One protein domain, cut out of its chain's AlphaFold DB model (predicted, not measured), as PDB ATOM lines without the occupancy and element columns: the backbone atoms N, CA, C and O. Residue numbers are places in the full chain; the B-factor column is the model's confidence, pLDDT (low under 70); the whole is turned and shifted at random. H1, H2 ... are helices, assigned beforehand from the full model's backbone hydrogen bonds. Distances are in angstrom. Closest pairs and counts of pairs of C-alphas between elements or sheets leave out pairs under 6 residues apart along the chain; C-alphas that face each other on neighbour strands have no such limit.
ATOM      1  N   TYR A  10     198.863 129.906 117.288       68.81
ATOM      2  CA  TYR A  10     198.634 130.111 118.720       68.81
ATOM      3  C   TYR A  10     198.032 131.490 119.022       68.81
ATOM      4  O   TYR A  10     197.231 131.612 119.946       68.81
ATOM      5  N   GLU A  11     198.352 132.523 118.238       68.94
ATOM      6  CA  GLU A  11     197.682 133.824 118.334       68.94
ATOM      7  C   GLU A  11     196.213 133.722 117.935       68.94
ATOM      8  O   GLU A  11     195.359 134.233 118.654       68.94
ATOM      9  N   ALA A  12     195.912 133.018 116.839       72.69
ATOM     10  CA  ALA A  12     194.536 132.787 116.407       72.69
ATOM     11  C   ALA A  12     193.730 132.013 117.463       72.69
ATOM     12  O   ALA A  12     192.584 132.358 117.742       72.69
ATOM     13  N   LEU A  13     194.330 131.003 118.106       71.06
ATOM     14  CA  LEU A  13     193.688 130.302 119.219       71.06
ATOM     15  C   LEU A  13     193.498 131.202 120.444       71.06
ATOM     16  O   LEU A  13     192.446 131.145 121.073       71.06
ATOM     17  N   ASN A  14     194.474 132.030 120.808       70.19
ATOM     18  CA  ASN A  14     194.309 132.943 121.941       70.19
ATOM     19  C   ASN A  14     193.174 133.935 121.692       70.19
ATOM     20  O   ASN A  14     192.327 134.116 122.562       70.19
ATOM     21  N   GLU A  15     193.110 134.501 120.490       76.50
ATOM     22  CA  GLU A  15     192.043 135.425 120.125       76.50
ATOM     23  C   GLU A  15     190.665 134.750 120.127       76.50
ATOM     24  O   GLU A  15     189.696 135.315 120.625       76.50
ATOM     25  N   GLN A  16     190.573 133.511 119.634       80.06
ATOM     26  CA  GLN A  16     189.314 132.764 119.564       80.06
ATOM     27  C   GLN A  16     188.584 132.675 120.918       80.06
ATOM     28  O   GLN A  16     187.360 132.580 120.946       80.06
ATOM     29  N   VAL A  17     189.308 132.696 122.045       71.19
ATOM     30  CA  VAL A  17     188.704 132.660 123.394       71.19
ATOM     31  C   VAL A  17     187.917 133.927 123.703       71.19
ATOM     32  O   VAL A  17     186.932 133.884 124.438       71.19
ATOM     33  N   GLU A  18     188.358 135.051 123.151       77.06
ATOM     34  CA  GLU A  18     187.783 136.363 123.417       77.06
ATOM     35  C   GLU A  18     186.542 136.629 122.556       77.06
ATOM     36  O   GLU A  18     185.739 137.501 122.890       77.06
ATOM     37  N   TRP A  19     186.339 135.876 121.468       82.56
ATOM     38  CA  TRP A  19     185.191 136.047 120.577       82.56
ATOM     39  C   TRP A  19     183.882 135.635 121.254       82.56
ATOM     40  O   TRP A  19     183.579 134.455 121.426       82.56
ATOM     41  N   LYS A  20     183.062 136.630 121.598       80.31
ATOM     42  CA  LYS A  20     181.714 136.428 122.162       80.31
ATOM     43  C   LYS A  20     180.639 136.315 121.090       80.31
ATOM     44  O   LYS A  20     179.577 135.748 121.335       80.31
ATOM     45  N   ASP A  21     180.909 136.875 119.919       84.75
ATOM     46  CA  ASP A  21     179.983 136.933 118.803       84.75
ATOM     47  C   ASP A  21     180.728 136.991 117.460       84.75
ATOM     48  O   ASP A  21     181.958 137.088 117.383       84.75
ATOM     49  N   ARG A  22     179.950 136.931 116.374       89.31
ATOM     50  CA  ARG A  22     180.454 137.022 114.999       89.31
ATOM     51  C   ARG A  22     181.135 138.364 114.713       89.31
ATOM     52  O   ARG A  22     182.059 138.401 113.909       89.31
ATOM     53  N   ALA A  23     180.695 139.454 115.338       91.69
ATOM     54  CA  ALA A  23     181.241 140.779 115.071       91.69
ATOM     55  C   ALA A  23     182.687 140.894 115.572       91.69
ATOM     56  O   ALA A  23     183.525 141.449 114.868       91.69
ATOM     57  N   MET A  24     183.006 140.301 116.727       88.06
ATOM     58  CA  MET A  24     184.380 140.239 117.238       88.06
ATOM     59  C   MET A  24     185.314 139.465 116.303       88.06
ATOM     60  O   MET A  24     186.415 139.927 116.016       88.06
ATOM     61  N   MET A  25     184.859 138.328 115.772       91.44
ATOM     62  CA  MET A  25     185.632 137.546 114.804       91.44
ATOM     63  C   MET A  25     185.871 138.320 113.504       91.44
ATOM     64  O   MET A  25     186.991 138.342 113.002       91.44
ATOM     65  N   LEU A  26     184.844 138.989 112.967       91.69
ATOM     66  CA  LEU A  26     184.976 139.818 111.763       91.69
ATOM     67  C   LEU A  26     185.886 141.034 111.990       91.69
ATOM     68  O   LEU A  26     186.650 141.399 111.098       91.69
ATOM     69  N   GLY A  27     185.838 141.630 113.185       88.81
ATOM     70  CA  GLY A  27     186.759 142.688 113.597       88.81
ATOM     71  C   GLY A  27     188.204 142.197 113.588       88.81
ATOM     72  O   GLY A  27     189.053 142.795 112.935       88.81
ATOM     73  N   TRP A  28     188.460 141.039 114.197       90.12
ATOM     74  CA  TRP A  28     189.786 140.431 114.161       90.12
ATOM     75  C   TRP A  28     190.238 140.091 112.736       90.12
ATOM     76  O   TRP A  28     191.356 140.421 112.360       90.12
ATOM     77  N   LEU A  29     189.381 139.495 111.898       88.75
ATOM     78  CA  LEU A  29     189.723 139.214 110.496       88.75
ATOM     79  C   LEU A  29     190.055 140.497 109.724       88.75
ATOM     80  O   LEU A  29     190.995 140.508 108.931       88.75
ATOM     81  N   THR A  30     189.335 141.585 109.995       87.94
ATOM     82  CA  THR A  30     189.623 142.905 109.420       87.94
ATOM     83  C   THR A  30     191.016 143.392 109.813       87.94
ATOM     84  O   THR A  30     191.756 143.880 108.956       87.94
ATOM     85  N   ASP A  31     191.411 143.201 111.073       83.81
ATOM     86  CA  ASP A  31     192.754 143.537 111.556       83.81
ATOM     87  C   ASP A  31     193.835 142.658 110.909       83.81
ATOM     88  O   ASP A  31     194.913 143.146 110.568       83.81
ATOM     89  N   VAL A  32     193.552 141.367 110.709       85.31
ATOM     90  CA  VAL A  32     194.479 140.411 110.082       85.31
ATOM     91  C   VAL A  32     194.697 140.724 108.604       85.31
ATOM     92  O   VAL A  32     195.836 140.747 108.137       85.31
ATOM     93  N   PHE A  33     193.624 140.987 107.858       83.56
ATOM     94  CA  PHE A  33     193.702 141.260 106.423       83.56
ATOM     95  C   PHE A  33     194.004 142.730 106.096       83.56
ATOM     96  O   PHE A  33     194.311 143.062 104.947       83.56
ATOM     97  N   GLY A  34     193.917 143.627 107.082       81.62
ATOM     98  CA  GLY A  34     194.096 145.070 106.908       81.62
ATOM     99  C   GLY A  34     192.965 145.752 106.125       81.62
ATOM    100  O   GLY A  34     193.120 146.900 105.706       81.62
ATOM    101  N   HIS A  35     191.853 145.050 105.894       81.94
ATOM    102  CA  HIS A  35     190.646 145.547 105.239       81.94
ATOM    103  C   HIS A  35     189.433 144.719 105.669       81.94
ATOM    104  O   HIS A  35     189.577 143.565 106.069       81.94
ATOM    105  N   ALA A  36     188.241 145.314 105.591       87.12
ATOM    106  CA  ALA A  36     187.005 144.621 105.931       87.12
ATOM    107  C   ALA A  36     186.771 143.445 104.975       87.12
ATOM    108  O   ALA A  36     186.811 143.611 103.755       87.12
ATOM    109  N   VAL A  37     186.509 142.275 105.551       86.62
ATOM    110  CA  VAL A  37     186.131 141.060 104.830       86.62
ATOM    111  C   VAL A  37     184.758 140.603 105.299       86.62
ATOM    112  O   VAL A  37     184.436 140.690 106.485       86.62
ATOM    113  N   GLU A  38     183.959 140.072 104.377       91.56
ATOM    114  CA  GLU A  38     182.629 139.531 104.677       91.56
ATOM    115  C   GLU A  38     182.524 138.071 104.221       91.56
ATOM    116  O   GLU A  38     181.868 137.786 103.219       91.56
ATOM    117  N   PRO A  39     183.174 137.124 104.925       92.62
ATOM    118  CA  PRO A  39     183.036 135.720 104.589       92.62
ATOM    119  C   PRO A  39     181.612 135.223 104.874       92.62
ATOM    120  O   PRO A  39     180.922 135.675 105.806       92.62
ATOM    121  N   GLY A  40     181.188 134.250 104.079       93.88
ATOM    122  CA  GLY A  40     179.963 133.501 104.235       93.88
ATOM    123  C   GLY A  40     179.883 132.800 105.596       93.88
ATOM    124  O   GLY A  40     180.897 132.501 106.235       93.88
ATOM    125  N   PRO A  41     178.659 132.522 106.078       93.06
ATOM    126  CA  PRO A  41     178.451 131.888 107.378       93.06
ATOM    127  C   PRO A  41     179.097 130.501 107.465       93.06
ATOM    128  O   PRO A  41     179.596 130.128 108.521       93.06
ATOM    129  N   GLU A  42     179.124 129.758 106.358       93.75
ATOM    130  CA  GLU A  42     179.739 128.434 106.296       93.75
ATOM    131  C   GLU A  42     181.262 128.501 106.462       93.75
ATOM    132  O   GLU A  42     181.813 127.772 107.285       93.75
ATOM    133  N   ALA A  43     181.937 129.425 105.770       91.38
ATOM    134  CA  ALA A  43     183.384 129.606 105.884       91.38
ATOM    135  C   ALA A  43     183.803 130.015 107.310       91.38
ATOM    136  O   ALA A  43     184.784 129.502 107.853       91.38
ATOM    137  N   LEU A  44     183.025 130.893 107.956       93.06
ATOM    138  CA  LEU A  44     183.249 131.298 109.351       93.06
ATOM    139  C   LEU A  44     183.059 130.141 110.336       93.06
ATOM    140  O   LEU A  44     183.847 129.992 111.277       93.06
ATOM    141  N   GLU A  45     182.031 129.317 110.128       91.62
ATOM    142  CA  GLU A  45     181.793 128.143 110.965       91.62
ATOM    143  C   GLU A  45     182.926 127.124 110.797       91.62
ATOM    144  O   GLU A  45     183.496 126.676 111.790       91.62
ATOM    145  N   GLN A  46     183.330 126.823 109.560       90.50
ATOM    146  CA  GLN A  46     184.448 125.919 109.280       90.50
ATOM    147  C   GLN A  46     185.748 126.406 109.930       90.50
ATOM    148  O   GLN A  46     186.429 125.633 110.606       90.50
ATOM    149  N   PHE A  47     186.063 127.698 109.807       93.19
ATOM    150  CA  PHE A  47     187.215 128.307 110.472       93.19
ATOM    151  C   PHE A  47     187.159 128.135 111.999       93.19
ATOM    152  O   PHE A  47     188.121 127.680 112.623       93.19
ATOM    153  N   SER A  48     186.001 128.415 112.599       89.31
ATOM    154  CA  SER A  48     185.771 128.273 114.041       89.31
ATOM    155  C   SER A  48     185.908 126.831 114.523       89.31
ATOM    156  O   SER A  48     186.500 126.578 115.579       89.31
ATOM    157  N   VAL A  49     185.372 125.880 113.754       88.94
ATOM    158  CA  VAL A  49     185.462 124.444 114.025       88.94
ATOM    159  C   VAL A  49     186.914 123.978 113.952       88.94
ATOM    160  O   VAL A  49     187.356 123.287 114.873       88.94
ATOM    161  N   SER A  50     187.676 124.391 112.933       89.50
ATOM    162  CA  SER A  50     189.101 124.055 112.815       89.50
ATOM    163  C   SER A  50     189.895 124.541 114.033       89.50
ATOM    164  O   SER A  50     190.581 123.741 114.671       89.50
ATOM    165  N   LEU A  51     189.733 125.807 114.436       85.25
ATOM    166  CA  LEU A  51     190.405 126.354 115.622       85.25
ATOM    167  C   LEU A  51     189.998 125.622 116.915       85.25
ATOM    168  O   LEU A  51     190.842 125.309 117.758       85.25
ATOM    169  N   ARG A  52     188.712 125.279 117.077       83.19
ATOM    170  CA  ARG A  52     188.242 124.517 118.248       83.19
ATOM    171  C   ARG A  52     188.875 123.125 118.303       83.19
ATOM    172  O   ARG A  52     189.288 122.694 119.376       83.19
ATOM    173  N   ARG A  53     188.972 122.434 117.166       83.69
ATOM    174  CA  ARG A  53     189.587 121.102 117.082       83.69
ATOM    175  C   ARG A  53     191.093 121.146 117.332       83.69
ATOM    176  O   ARG A  53     191.579 120.321 118.096       83.69
ATOM    177  N   MET A  54     191.804 122.147 116.808       78.94
ATOM    178  CA  MET A  54     193.215 122.388 117.149       78.94
ATOM    179  C   MET A  54     193.407 122.526 118.665       78.94
ATOM    180  O   MET A  54     194.289 121.896 119.243       78.94
ATOM    181  N   ARG A  55     192.536 123.289 119.338       77.62
ATOM    182  CA  ARG A  55     192.573 123.433 120.801       77.62
ATOM    183  C   ARG A  55     192.316 122.119 121.538       77.62
ATOM    184  O   ARG A  55     192.997 121.851 122.522       77.62
ATOM    185  N   LEU A  56     191.349 121.319 121.087       75.94
ATOM    186  CA  LEU A  56     191.067 120.012 121.691       75.94
ATOM    187  C   LEU A  56     192.287 119.090 121.607       75.94
ATOM    188  O   LEU A  56     192.683 118.530 122.621       75.94
ATOM    189  N   GLN A  57     192.947 119.041 120.448       71.88
ATOM    190  CA  GLN A  57     194.159 118.240 120.248       71.88
ATOM    191  C   GLN A  57     195.323 118.703 121.136       71.88
ATOM    192  O   GLN A  57     196.062 117.876 121.659       71.88
ATOM    193  N   LEU A  58     195.474 120.014 121.370       69.38
ATOM    194  CA  LEU A  58     196.441 120.524 122.356       69.38
ATOM    195  C   LEU A  58     196.106 120.079 123.776       69.38
ATOM    196  O   LEU A  58     197.014 119.766 124.541       69.38
ATOM    197  N   GLY A  59     194.816 120.054 124.120       61.34
ATOM    198  CA  GLY A  59     194.337 119.463 125.364       61.34
ATOM    199  C   GLY A  59     194.773 118.006 125.464       61.34
ATOM    200  O   GLY A  59     195.498 117.645 126.384       61.34
ATOM    201  N   ASP A  60     194.422 117.183 124.482       65.56
ATOM    202  CA  ASP A  60     194.748 115.755 124.492       65.56
ATOM    203  C   ASP A  60     196.261 115.497 124.568       65.56
ATOM    204  O   ASP A  60     196.700 114.683 125.383       65.56
ATOM    205  N   ALA A  61     197.063 116.265 123.823       59.78
ATOM    206  CA  ALA A  61     198.522 116.217 123.887       59.78
ATOM    207  C   ALA A  61     199.076 116.575 125.263       59.78
ATOM    208  O   ALA A  61     200.007 115.937 125.754       59.78
ATOM    209  N   HIS A  62     198.503 117.590 125.902       58.81
ATOM    210  CA  HIS A  62     198.917 117.996 127.231       58.81
ATOM    211  C   HIS A  62     198.613 116.928 128.291       58.81
ATOM    212  O   HIS A  62     199.424 116.729 129.198       58.81
ATOM    213  N   PHE A  63     197.474 116.239 128.179       57.12
ATOM    214  CA  PHE A  63     197.043 115.211 129.136       57.12
ATOM    215  C   PHE A  63     197.520 113.801 128.806       57.12
ATOM    216  O   PHE A  63     197.052 112.861 129.443       57.12
ATOM    217  N   GLU A  64     198.429 113.647 127.837       61.31
ATOM    218  CA  GLU A  64     198.915 112.338 127.380       61.31
ATOM    219  C   GLU A  64     197.755 111.384 127.020       61.31
ATOM    220  O   GLU A  64     197.816 110.173 127.240       61.31
ATOM    221  N   LYS A  65     196.654 111.940 126.497       63.66
ATOM    222  CA  LYS A  65     195.502 111.164 126.036       63.66
ATOM    223  C   LYS A  65     195.791 110.588 124.650       63.66
ATOM    224  O   LYS A  65     196.701 111.022 123.947       63.66
ATOM    225  N   ASN A  66     194.992 109.603 124.246       64.25
ATOM    226  CA  ASN A  66     195.081 109.048 122.898       64.25
ATOM    227  C   ASN A  66     194.815 110.139 121.859       64.25
ATOM    228  O   ASN A  66     193.759 110.769 121.867       64.25
ATOM    229  N   PHE A  67     195.767 110.310 120.950       66.12
ATOM    230  CA  PHE A  67     195.674 111.256 119.852       66.12
ATOM    231  C   PHE A  67     194.741 110.732 118.760       66.12
ATOM    232  O   PHE A  67     194.953 109.640 118.227       66.12
ATOM    233  N   ASP A  68     193.745 111.530 118.381       68.75
ATOM    234  CA  ASP A  68     192.951 111.271 117.181       68.75
ATOM    235  C   ASP A  68     193.485 112.095 116.004       68.75
ATOM    236  O   ASP A  68     193.115 113.254 115.797       68.75
ATOM    237  N   PHE A  69     194.359 111.475 115.208       69.62
ATOM    238  CA  PHE A  69     194.891 112.077 113.986       69.62
ATOM    239  C   PHE A  69     193.948 111.958 112.788       69.62
ATOM    240  O   PHE A  69     194.270 112.500 111.731       69.62
ATOM    241  N   ALA A  70     192.817 111.247 112.893       77.56
ATOM    242  CA  ALA A  70     191.945 111.018 111.744       77.56
ATOM    243  C   ALA A  70     191.433 112.348 111.189       77.56
ATOM    244  O   ALA A  70     191.578 112.613 109.999       77.56
ATOM    245  N   TRP A  71     190.944 113.230 112.065       83.19
ATOM    246  CA  TRP A  71     190.491 114.557 111.658       83.19
ATOM    247  C   TRP A  71     191.604 115.398 111.022       83.19
ATOM    248  O   TRP A  71     191.415 115.923 109.927       83.19
ATOM    249  N   LEU A  72     192.756 115.521 111.689       75.81
ATOM    250  CA  LEU A  72     193.855 116.357 111.198       75.81
ATOM    251  C   LEU A  72     194.365 115.846 109.843       75.81
ATOM    252  O   LEU A  72     194.639 116.638 108.948       75.81
ATOM    253  N   ASN A  73     194.435 114.526 109.662       73.62
ATOM    254  CA  ASN A  73     194.803 113.925 108.387       73.62
ATOM    255  C   ASN A  73     193.771 114.199 107.289       73.62
ATOM    256  O   ASN A  73     194.180 114.463 106.162       73.62
ATOM    257  N   GLU A  74     192.467 114.152 107.579       76.38
ATOM    258  CA  GLU A  74     191.436 114.515 106.593       76.38
ATOM    259  C   GLU A  74     191.539 115.990 106.178       76.38
ATOM    260  O   GLU A  74     191.616 116.284 104.987       76.38
ATOM    261  N   GLU A  75     191.683 116.915 107.128       76.25
ATOM    262  CA  GLU A  75     191.868 118.345 106.819       76.25
ATOM    263  C   GLU A  75     193.140 118.595 105.996       76.25
ATOM    264  O   GLU A  75     193.160 119.382 105.048       76.25
ATOM    265  N   LEU A  76     194.232 117.900 106.327       68.56
ATOM    266  CA  LEU A  76     195.498 118.044 105.614       68.56
ATOM    267  C   LEU A  76     195.494 117.368 104.237       68.56
ATOM    268  O   LEU A  76     196.242 117.803 103.356       68.56
ATOM    269  N   LYS A  77     194.665 116.340 104.004       66.44
ATOM    270  CA  LYS A  77     194.448 115.786 102.654       66.44
ATOM    271  C   LYS A  77     193.865 116.846 101.729       66.44
ATOM    272  O   LYS A  77     194.320 116.963 100.593       66.44
ATOM    273  N   GLU A  78     192.931 117.650 102.225       59.47
ATOM    274  CA  GLU A  78     192.360 118.776 101.481       59.47
ATOM    275  C   GLU A  78     193.376 119.917 101.303       59.47
ATOM    276  O   GLU A  78     193.402 120.575 100.260       59.47
ATOM    277  N   CYS A  79     194.293 120.094 102.261       54.03
ATOM    278  CA  CYS A  79     195.412 121.036 102.145       54.03
ATOM    279  C   CYS A  79     196.489 120.597 101.133       54.03
ATOM    280  O   CYS A  79     197.213 121.444 100.612       54.03
ATOM    281  N   ARG A  80     196.613 119.293 100.825       41.22
ATOM    282  CA  ARG A  80     197.623 118.743  99.893       41.22
ATOM    283  C   ARG A  80     197.396 119.107  98.422       41.22
ATOM    284  O   ARG A  80     198.278 118.851  97.604       41.22
ATOM    285  N   MET A  81     196.269 119.717  98.067       33.38
ATOM    286  CA  MET A  81     195.997 120.164  96.703       33.38
ATOM    287  C   MET A  81     196.075 121.687  96.602       33.38
ATOM    288  O   MET A  81     195.083 122.350  96.878       33.38
ATOM    289  N   GLN A  82     197.253 122.207  96.207       33.41
ATOM    290  CA  GLN A  82     197.435 123.393  95.333       33.41
ATOM    291  C   GLN A  82     198.909 123.825  95.108       33.41
ATOM    292  O   GLN A  82     199.177 124.970  94.757       33.41
ATOM    293  N   PHE A  83     199.891 122.924  95.224       29.92
ATOM    294  CA  PHE A  83     201.231 123.184  94.680       29.92
ATOM    295  C   PHE A  83     201.388 122.429  93.358       29.92
ATOM    296  O   PHE A  83     201.608 121.217  93.349       29.92
ATOM    297  N   PRO A  96     206.548 127.894 102.917       35.28
ATOM    298  CA  PRO A  96     206.378 129.278 102.512       35.28
ATOM    299  C   PRO A  96     205.478 129.971 103.536       35.28
ATOM    300  O   PRO A  96     204.309 129.620 103.696       35.28
ATOM    301  N   ALA A  97     206.029 130.951 104.255       35.31
ATOM    302  CA  ALA A  97     205.220 131.881 105.020       35.31
ATOM    303  C   ALA A  97     204.314 132.597 104.015       35.31
ATOM    304  O   ALA A  97     204.800 133.355 103.175       35.31
ATOM    305  N   LEU A  98     203.011 132.313 104.042       36.53
ATOM    306  CA  LEU A  98     202.059 133.013 103.192       36.53
ATOM    307  C   LEU A  98     201.944 134.449 103.704       36.53
ATOM    308  O   LEU A  98     201.265 134.746 104.683       36.53
ATOM    309  N   ILE A  99     202.687 135.338 103.048       34.84
ATOM    310  CA  ILE A  99     202.599 136.779 103.236       34.84
ATOM    311  C   ILE A  99     201.365 137.233 102.466       34.84
ATOM    312  O   ILE A  99     201.361 137.229 101.235       34.84
ATOM    313  N   ALA A 100     200.319 137.658 103.173       31.42
ATOM    314  CA  ALA A 100     199.216 138.341 102.523       31.42
ATOM    315  C   ALA A 100     199.710 139.691 101.970       31.42
ATOM    316  O   ALA A 100     199.970 140.632 102.725       31.42
ATOM    317  N   SER A 101     199.929 139.789 100.655       34.16
ATOM    318  CA  SER A 101     200.383 141.018  99.998       34.16
ATOM    319  C   SER A 101     199.363 141.499  98.962       34.16
ATOM    320  O   SER A 101     199.046 140.761  98.029       34.16
ATOM    321  N   PRO A 102     198.864 142.745  99.053       31.69
ATOM    322  CA  PRO A 102     198.115 143.350  97.964       31.69
ATOM    323  C   PRO A 102     199.091 143.946  96.936       31.69
ATOM    324  O   PRO A 102     199.557 145.066  97.123       31.69
ATOM    325  N   CYS A 103     199.345 143.252  95.820       33.69
ATOM    326  CA  CYS A 103     200.197 143.721  94.710       33.69
ATOM    327  C   CYS A 103     199.784 145.101  94.175       33.69
ATOM    328  O   CYS A 103     198.812 145.197  93.431       33.69
ATOM    329  N   THR A 104     200.486 146.176  94.538       32.81
ATOM    330  CA  THR A 104     200.255 147.518  93.981       32.81
ATOM    331  C   THR A 104     200.371 147.510  92.460       32.81
ATOM    332  O   THR A 104     201.211 146.818  91.893       32.81
ATOM    333  N   VAL A 105     199.484 148.262  91.804       38.16
ATOM    334  CA  VAL A 105     199.251 148.239  90.346       38.16
ATOM    335  C   VAL A 105     200.488 148.685  89.541       38.16
ATOM    336  O   VAL A 105     200.540 148.459  88.339       38.16
ATOM    337  N   ASP A 119     204.572 134.994  94.938       40.94
ATOM    338  CA  ASP A 119     203.623 136.025  95.352       40.94
ATOM    339  C   ASP A 119     202.285 135.706  94.671       40.94
ATOM    340  O   ASP A 119     201.993 136.157  93.560       40.94
ATOM    341  N   VAL A 120     201.480 134.854  95.314       47.31
ATOM    342  CA  VAL A 120     200.081 134.643  94.928       47.31
ATOM    343  C   VAL A 120     199.407 136.011  94.960       47.31
ATOM    344  O   VAL A 120     199.391 136.689  95.986       47.31
ATOM    345  N   CYS A 121     198.892 136.454  93.817       46.06
ATOM    346  CA  CYS A 121     198.246 137.752  93.691       46.06
ATOM    347  C   CYS A 121     196.864 137.685  94.374       46.06
ATOM    348  O   CYS A 121     195.850 137.440  93.729       46.06
ATOM    349  N   LEU A 122     196.828 137.875  95.697       52.75
ATOM    350  CA  LEU A 122     195.641 137.737  96.562       52.75
ATOM    351  C   LEU A 122     194.532 138.773  96.298       52.75
ATOM    352  O   LEU A 122     193.512 138.770  96.977       52.75
ATOM    353  N   ARG A 123     194.711 139.679  95.329       46.81
ATOM    354  CA  ARG A 123     193.789 140.797  95.076       46.81
ATOM    355  C   ARG A 123     192.437 140.402  94.480       46.81
ATOM    356  O   ARG A 123     191.534 141.226  94.513       46.81
ATOM    357  N   ASN A 124     192.298 139.183  93.958       57.53
ATOM    358  CA  ASN A 124     191.075 138.725  93.285       57.53
ATOM    359  C   ASN A 124     190.376 137.563  94.005       57.53
ATOM    360  O   ASN A 124     189.494 136.936  93.423       57.53
ATOM    361  N   LEU A 125     190.793 137.237  95.226       73.56
ATOM    362  CA  LEU A 125     190.142 136.191  96.004       73.56
ATOM    363  C   LEU A 125     188.935 136.766  96.737       73.56
ATOM    364  O   LEU A 125     188.995 137.873  97.272       73.56
ATOM    365  N   ASP A 126     187.844 136.007  96.751       85.44
ATOM    366  CA  ASP A 126     186.700 136.325  97.594       85.44
ATOM    367  C   ASP A 126     187.044 136.119  99.080       85.44
ATOM    368  O   ASP A 126     188.047 135.495  99.448       85.44
ATOM    369  N   ALA A 127     186.219 136.697  99.954       86.06
ATOM    370  CA  ALA A 127     186.439 136.657 101.398       86.06
ATOM    371  C   ALA A 127     186.493 135.218 101.948       86.06
ATOM    372  O   ALA A 127     187.247 134.950 102.885       86.06
ATOM    373  N   ASP A 128     185.751 134.296 101.332       89.31
ATOM    374  CA  ASP A 128     185.734 132.877 101.690       89.31
ATOM    375  C   ASP A 128     187.061 132.201 101.348       89.31
ATOM    376  O   ASP A 128     187.645 131.538 102.205       89.31
ATOM    377  N   SER A 129     187.599 132.433 100.147       86.31
ATOM    378  CA  SER A 129     188.912 131.913  99.754       86.31
ATOM    379  C   SER A 129     190.032 132.480 100.624       86.31
ATOM    380  O   SER A 129     190.950 131.752 100.996       86.31
ATOM    381  N   LEU A 130     189.970 133.767 100.985       85.56
ATOM    382  CA  LEU A 130     190.946 134.377 101.895       85.56
ATOM    383  C   LEU A 130     190.906 133.729 103.284       85.56
ATOM    384  O   LEU A 130     191.959 133.419 103.854       85.56
ATOM    385  N   LEU A 131     189.705 133.496 103.815       88.94
ATOM    386  CA  LEU A 131     189.525 132.842 105.105       88.94
ATOM    387  C   LEU A 131     189.974 131.376 105.066       88.94
ATOM    388  O   LEU A 131     190.633 130.921 106.002       88.94
ATOM    389  N   ASP A 132     189.687 130.648 103.986       86.81
ATOM    390  CA  ASP A 132     190.129 129.262 103.825       86.81
ATOM    391  C   ASP A 132     191.657 129.163 103.700       86.81
ATOM    392  O   ASP A 132     192.277 128.309 104.332       86.81
ATOM    393  N   ILE A 133     192.309 130.087 102.987       83.81
ATOM    394  CA  ILE A 133     193.779 130.154 102.934       83.81
ATOM    395  C   ILE A 133     194.365 130.397 104.327       83.81
ATOM    396  O   ILE A 133     195.311 129.705 104.720       83.81
ATOM    397  N   LEU A 134     193.809 131.343 105.093       86.56
ATOM    398  CA  LEU A 134     194.232 131.584 106.474       86.56
ATOM    399  C   LEU A 134     194.069 130.305 107.305       86.56
ATOM    400  O   LEU A 134     195.033 129.842 107.912       86.56
ATOM    401  N   ARG A 135     192.885 129.687 107.269       89.69
ATOM    402  CA  ARG A 135     192.564 128.435 107.969       89.69
ATOM    403  C   ARG A 135     193.583 127.333 107.679       89.69
ATOM    404  O   ARG A 135     194.174 126.788 108.611       89.69
ATOM    405  N   ARG A 136     193.836 127.037 106.400       84.81
ATOM    406  CA  ARG A 136     194.797 126.010 105.961       84.81
ATOM    407  C   ARG A 136     196.221 126.332 106.402       84.81
ATOM    408  O   ARG A 136     196.950 125.439 106.823       84.81
ATOM    409  N   THR A 137     196.608 127.606 106.359       82.31
ATOM    410  CA  THR A 137     197.930 128.054 106.820       82.31
ATOM    411  C   THR A 137     198.115 127.773 108.309       82.31
ATOM    412  O   THR A 137     199.129 127.199 108.705       82.31
ATOM    413  N   LEU A 138     197.124 128.122 109.137       82.94
ATOM    414  CA  LEU A 138     197.172 127.858 110.576       82.94
ATOM    415  C   LEU A 138     197.182 126.350 110.870       82.94
ATOM    416  O   LEU A 138     197.935 125.913 111.737       82.94
ATOM    417  N   LEU A 139     196.411 125.553 110.121       82.25
ATOM    418  CA  LEU A 139     196.401 124.090 110.238       82.25
ATOM    419  C   LEU A 139     197.757 123.463 109.891       82.25
ATOM    420  O   LEU A 139     198.207 122.570 110.603       82.25
ATOM    421  N   LEU A 140     198.437 123.938 108.845       80.00
ATOM    422  CA  LEU A 140     199.771 123.455 108.472       80.00
ATOM    423  C   LEU A 140     200.820 123.795 109.535       80.00
ATOM    424  O   LEU A 140     201.593 122.921 109.931       80.00
ATOM    425  N   GLN A 141     200.823 125.036 110.038       77.00
ATOM    426  CA  GLN A 141     201.717 125.432 111.132       77.00
ATOM    427  C   GLN A 141     201.455 124.602 112.396       77.00
ATOM    428  O   GLN A 141     202.391 124.168 113.069       77.00
ATOM    429  N   PHE A 142     200.179 124.363 112.705       76.25
ATOM    430  CA  PHE A 142     199.765 123.537 113.829       76.25
ATOM    431  C   PHE A 142     200.213 122.085 113.670       76.25
ATOM    432  O   PHE A 142     200.789 121.530 114.597       76.25
ATOM    433  N   ALA A 143     200.006 121.478 112.502       75.88
ATOM    434  CA  ALA A 143     200.402 120.101 112.232       75.88
ATOM    435  C   ALA A 143     201.918 119.900 112.348       75.88
ATOM    436  O   ALA A 143     202.359 118.906 112.920       75.88
ATOM    437  N   GLN A 144     202.712 120.860 111.861       71.62
ATOM    438  CA  GLN A 144     204.168 120.836 112.008       71.62
ATOM    439  C   GLN A 144     204.583 120.868 113.485       71.62
ATOM    440  O   GLN A 144     205.407 120.063 113.919       71.62
ATOM    441  N   PHE A 145     203.986 121.770 114.267       70.06
ATOM    442  CA  PHE A 145     204.207 121.834 115.710       70.06
ATOM    443  C   PHE A 145     203.792 120.530 116.401       70.06
ATOM    444  O   PHE A 145     204.547 119.968 117.190       70.06
ATOM    445  N   PHE A 146     202.614 120.009 116.073       66.38
ATOM    446  CA  PHE A 146     202.057 118.828 116.715       66.38
ATOM    447  C   PHE A 146     202.857 117.555 116.408       66.38
ATOM    448  O   PHE A 146     203.134 116.778 117.316       66.38
ATOM    449  N   SER A 147     203.318 117.378 115.164       66.44
ATOM    450  CA  SER A 147     204.254 116.303 114.793       66.44
ATOM    451  C   SER A 147     205.554 116.404 115.589       66.44
ATOM    452  O   SER A 147     206.003 115.402 116.132       66.44
ATOM    453  N   SER A 148     206.098 117.611 115.799       61.78
ATOM    454  CA  SER A 148     207.309 117.772 116.620       61.78
ATOM    455  C   SER A 148     207.133 117.351 118.088       61.78
ATOM    456  O   SER A 148     208.115 116.994 118.731       61.78
ATOM    457  N   ILE A 149     205.902 117.348 118.611       61.53
ATOM    458  CA  ILE A 149     205.581 116.886 119.973       61.53
ATOM    459  C   ILE A 149     205.402 115.370 120.021       61.53
ATOM    460  O   ILE A 149     205.833 114.733 120.976       61.53
ATOM    461  N   VAL A 150     204.746 114.803 119.008       64.69
ATOM    462  CA  VAL A 150     204.426 113.371 118.937       64.69
ATOM    463  C   VAL A 150     205.666 112.550 118.576       64.69
ATOM    464  O   VAL A 150     205.928 111.525 119.199       64.69
ATOM    465  N   ASP A 151     206.446 113.022 117.603       60.94
ATOM    466  CA  ASP A 151     207.660 112.363 117.109       60.94
ATOM    467  C   ASP A 151     208.899 112.725 117.956       60.94
ATOM    468  O   ASP A 151     209.932 112.049 117.914       60.94
ATOM    469  N   GLY A 152     208.810 113.808 118.736       52.88
ATOM    470  CA  GLY A 152     209.902 114.390 119.511       52.88
ATOM    471  C   GLY A 152     210.181 113.680 120.833       52.88
ATOM    472  O   GLY A 152     209.876 114.199 121.900       52.88
TER     473      GLY A 152
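AT A GLANCE: This is residues 10 to 83, 96 to 105 and 119 to 152 of the 254 residues of an uncharacterized protein of Candidatus Melainabacteria bacterium (UniProt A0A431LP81). Two long helices, H3 and H5, lie side by side and run the same way, with the shorter H1 and H2 on one side of this pair and H4 packed obliquely on H5 on the other side. The 118 printed residues hold five named helices in the order H1, H2, H3, H4, H5 and no named strand, and the class is all helix. The whole is compact, with a radius of gyration of the C-alphas of 15.2 A, and spans 50 by 36 by 21 A.

HOW THE PARTS SIT: H1, residues 10 to 18, and H2, residues 22 to 33, are close but not clearly touching, with the closest C-alphas, Gln 16 and Met 25, 7.7 A apart. H1 touches H3, residues 41 to 62, with residues 48 to 55 of H3 alone; the closest C-alphas, Leu 13 and Leu 51, are 6.3 A apart, at a steep tilt of 69 degrees, only just short of about perpendicular. H2 and H3 are near each other. H3 touches H5, residues 127 to 150, at a shallow tilt of 9 degrees, the same way; the closest C-alphas, Ala 43 and Asp 128, are 5.8 A apart. H4, residues 69 to 79, touches residues 136 to 143 of H5 alone, at a steep tilt of 44 degrees, opposite ways; the closest C-alphas, Cys 79 and Arg 136, are 6.3 A apart. In H2, H3, H4 and H5 every O i to N i+4 pair is within hydrogen-bond range; in H1, 3 of 5 are.

IN THESE COORDINATES: H1 begins at C-alpha 10 (198.634, 130.111, 118.720). H3 is 31.7 A long and H5 34.3 A, ending at C-alpha 150 (204.426, 113.371, 118.937).

THE WHOLE: The C-alphas farthest apart, Lys 65 and Val 105, are 51.6 A apart. Residues 84 to 95 and 106 to 118 are not printed, with C-alpha gaps of 11.2 A and 13.9 A. Mean pLDDT of the printed part is 71.7; residues under 70 include 96 to 105.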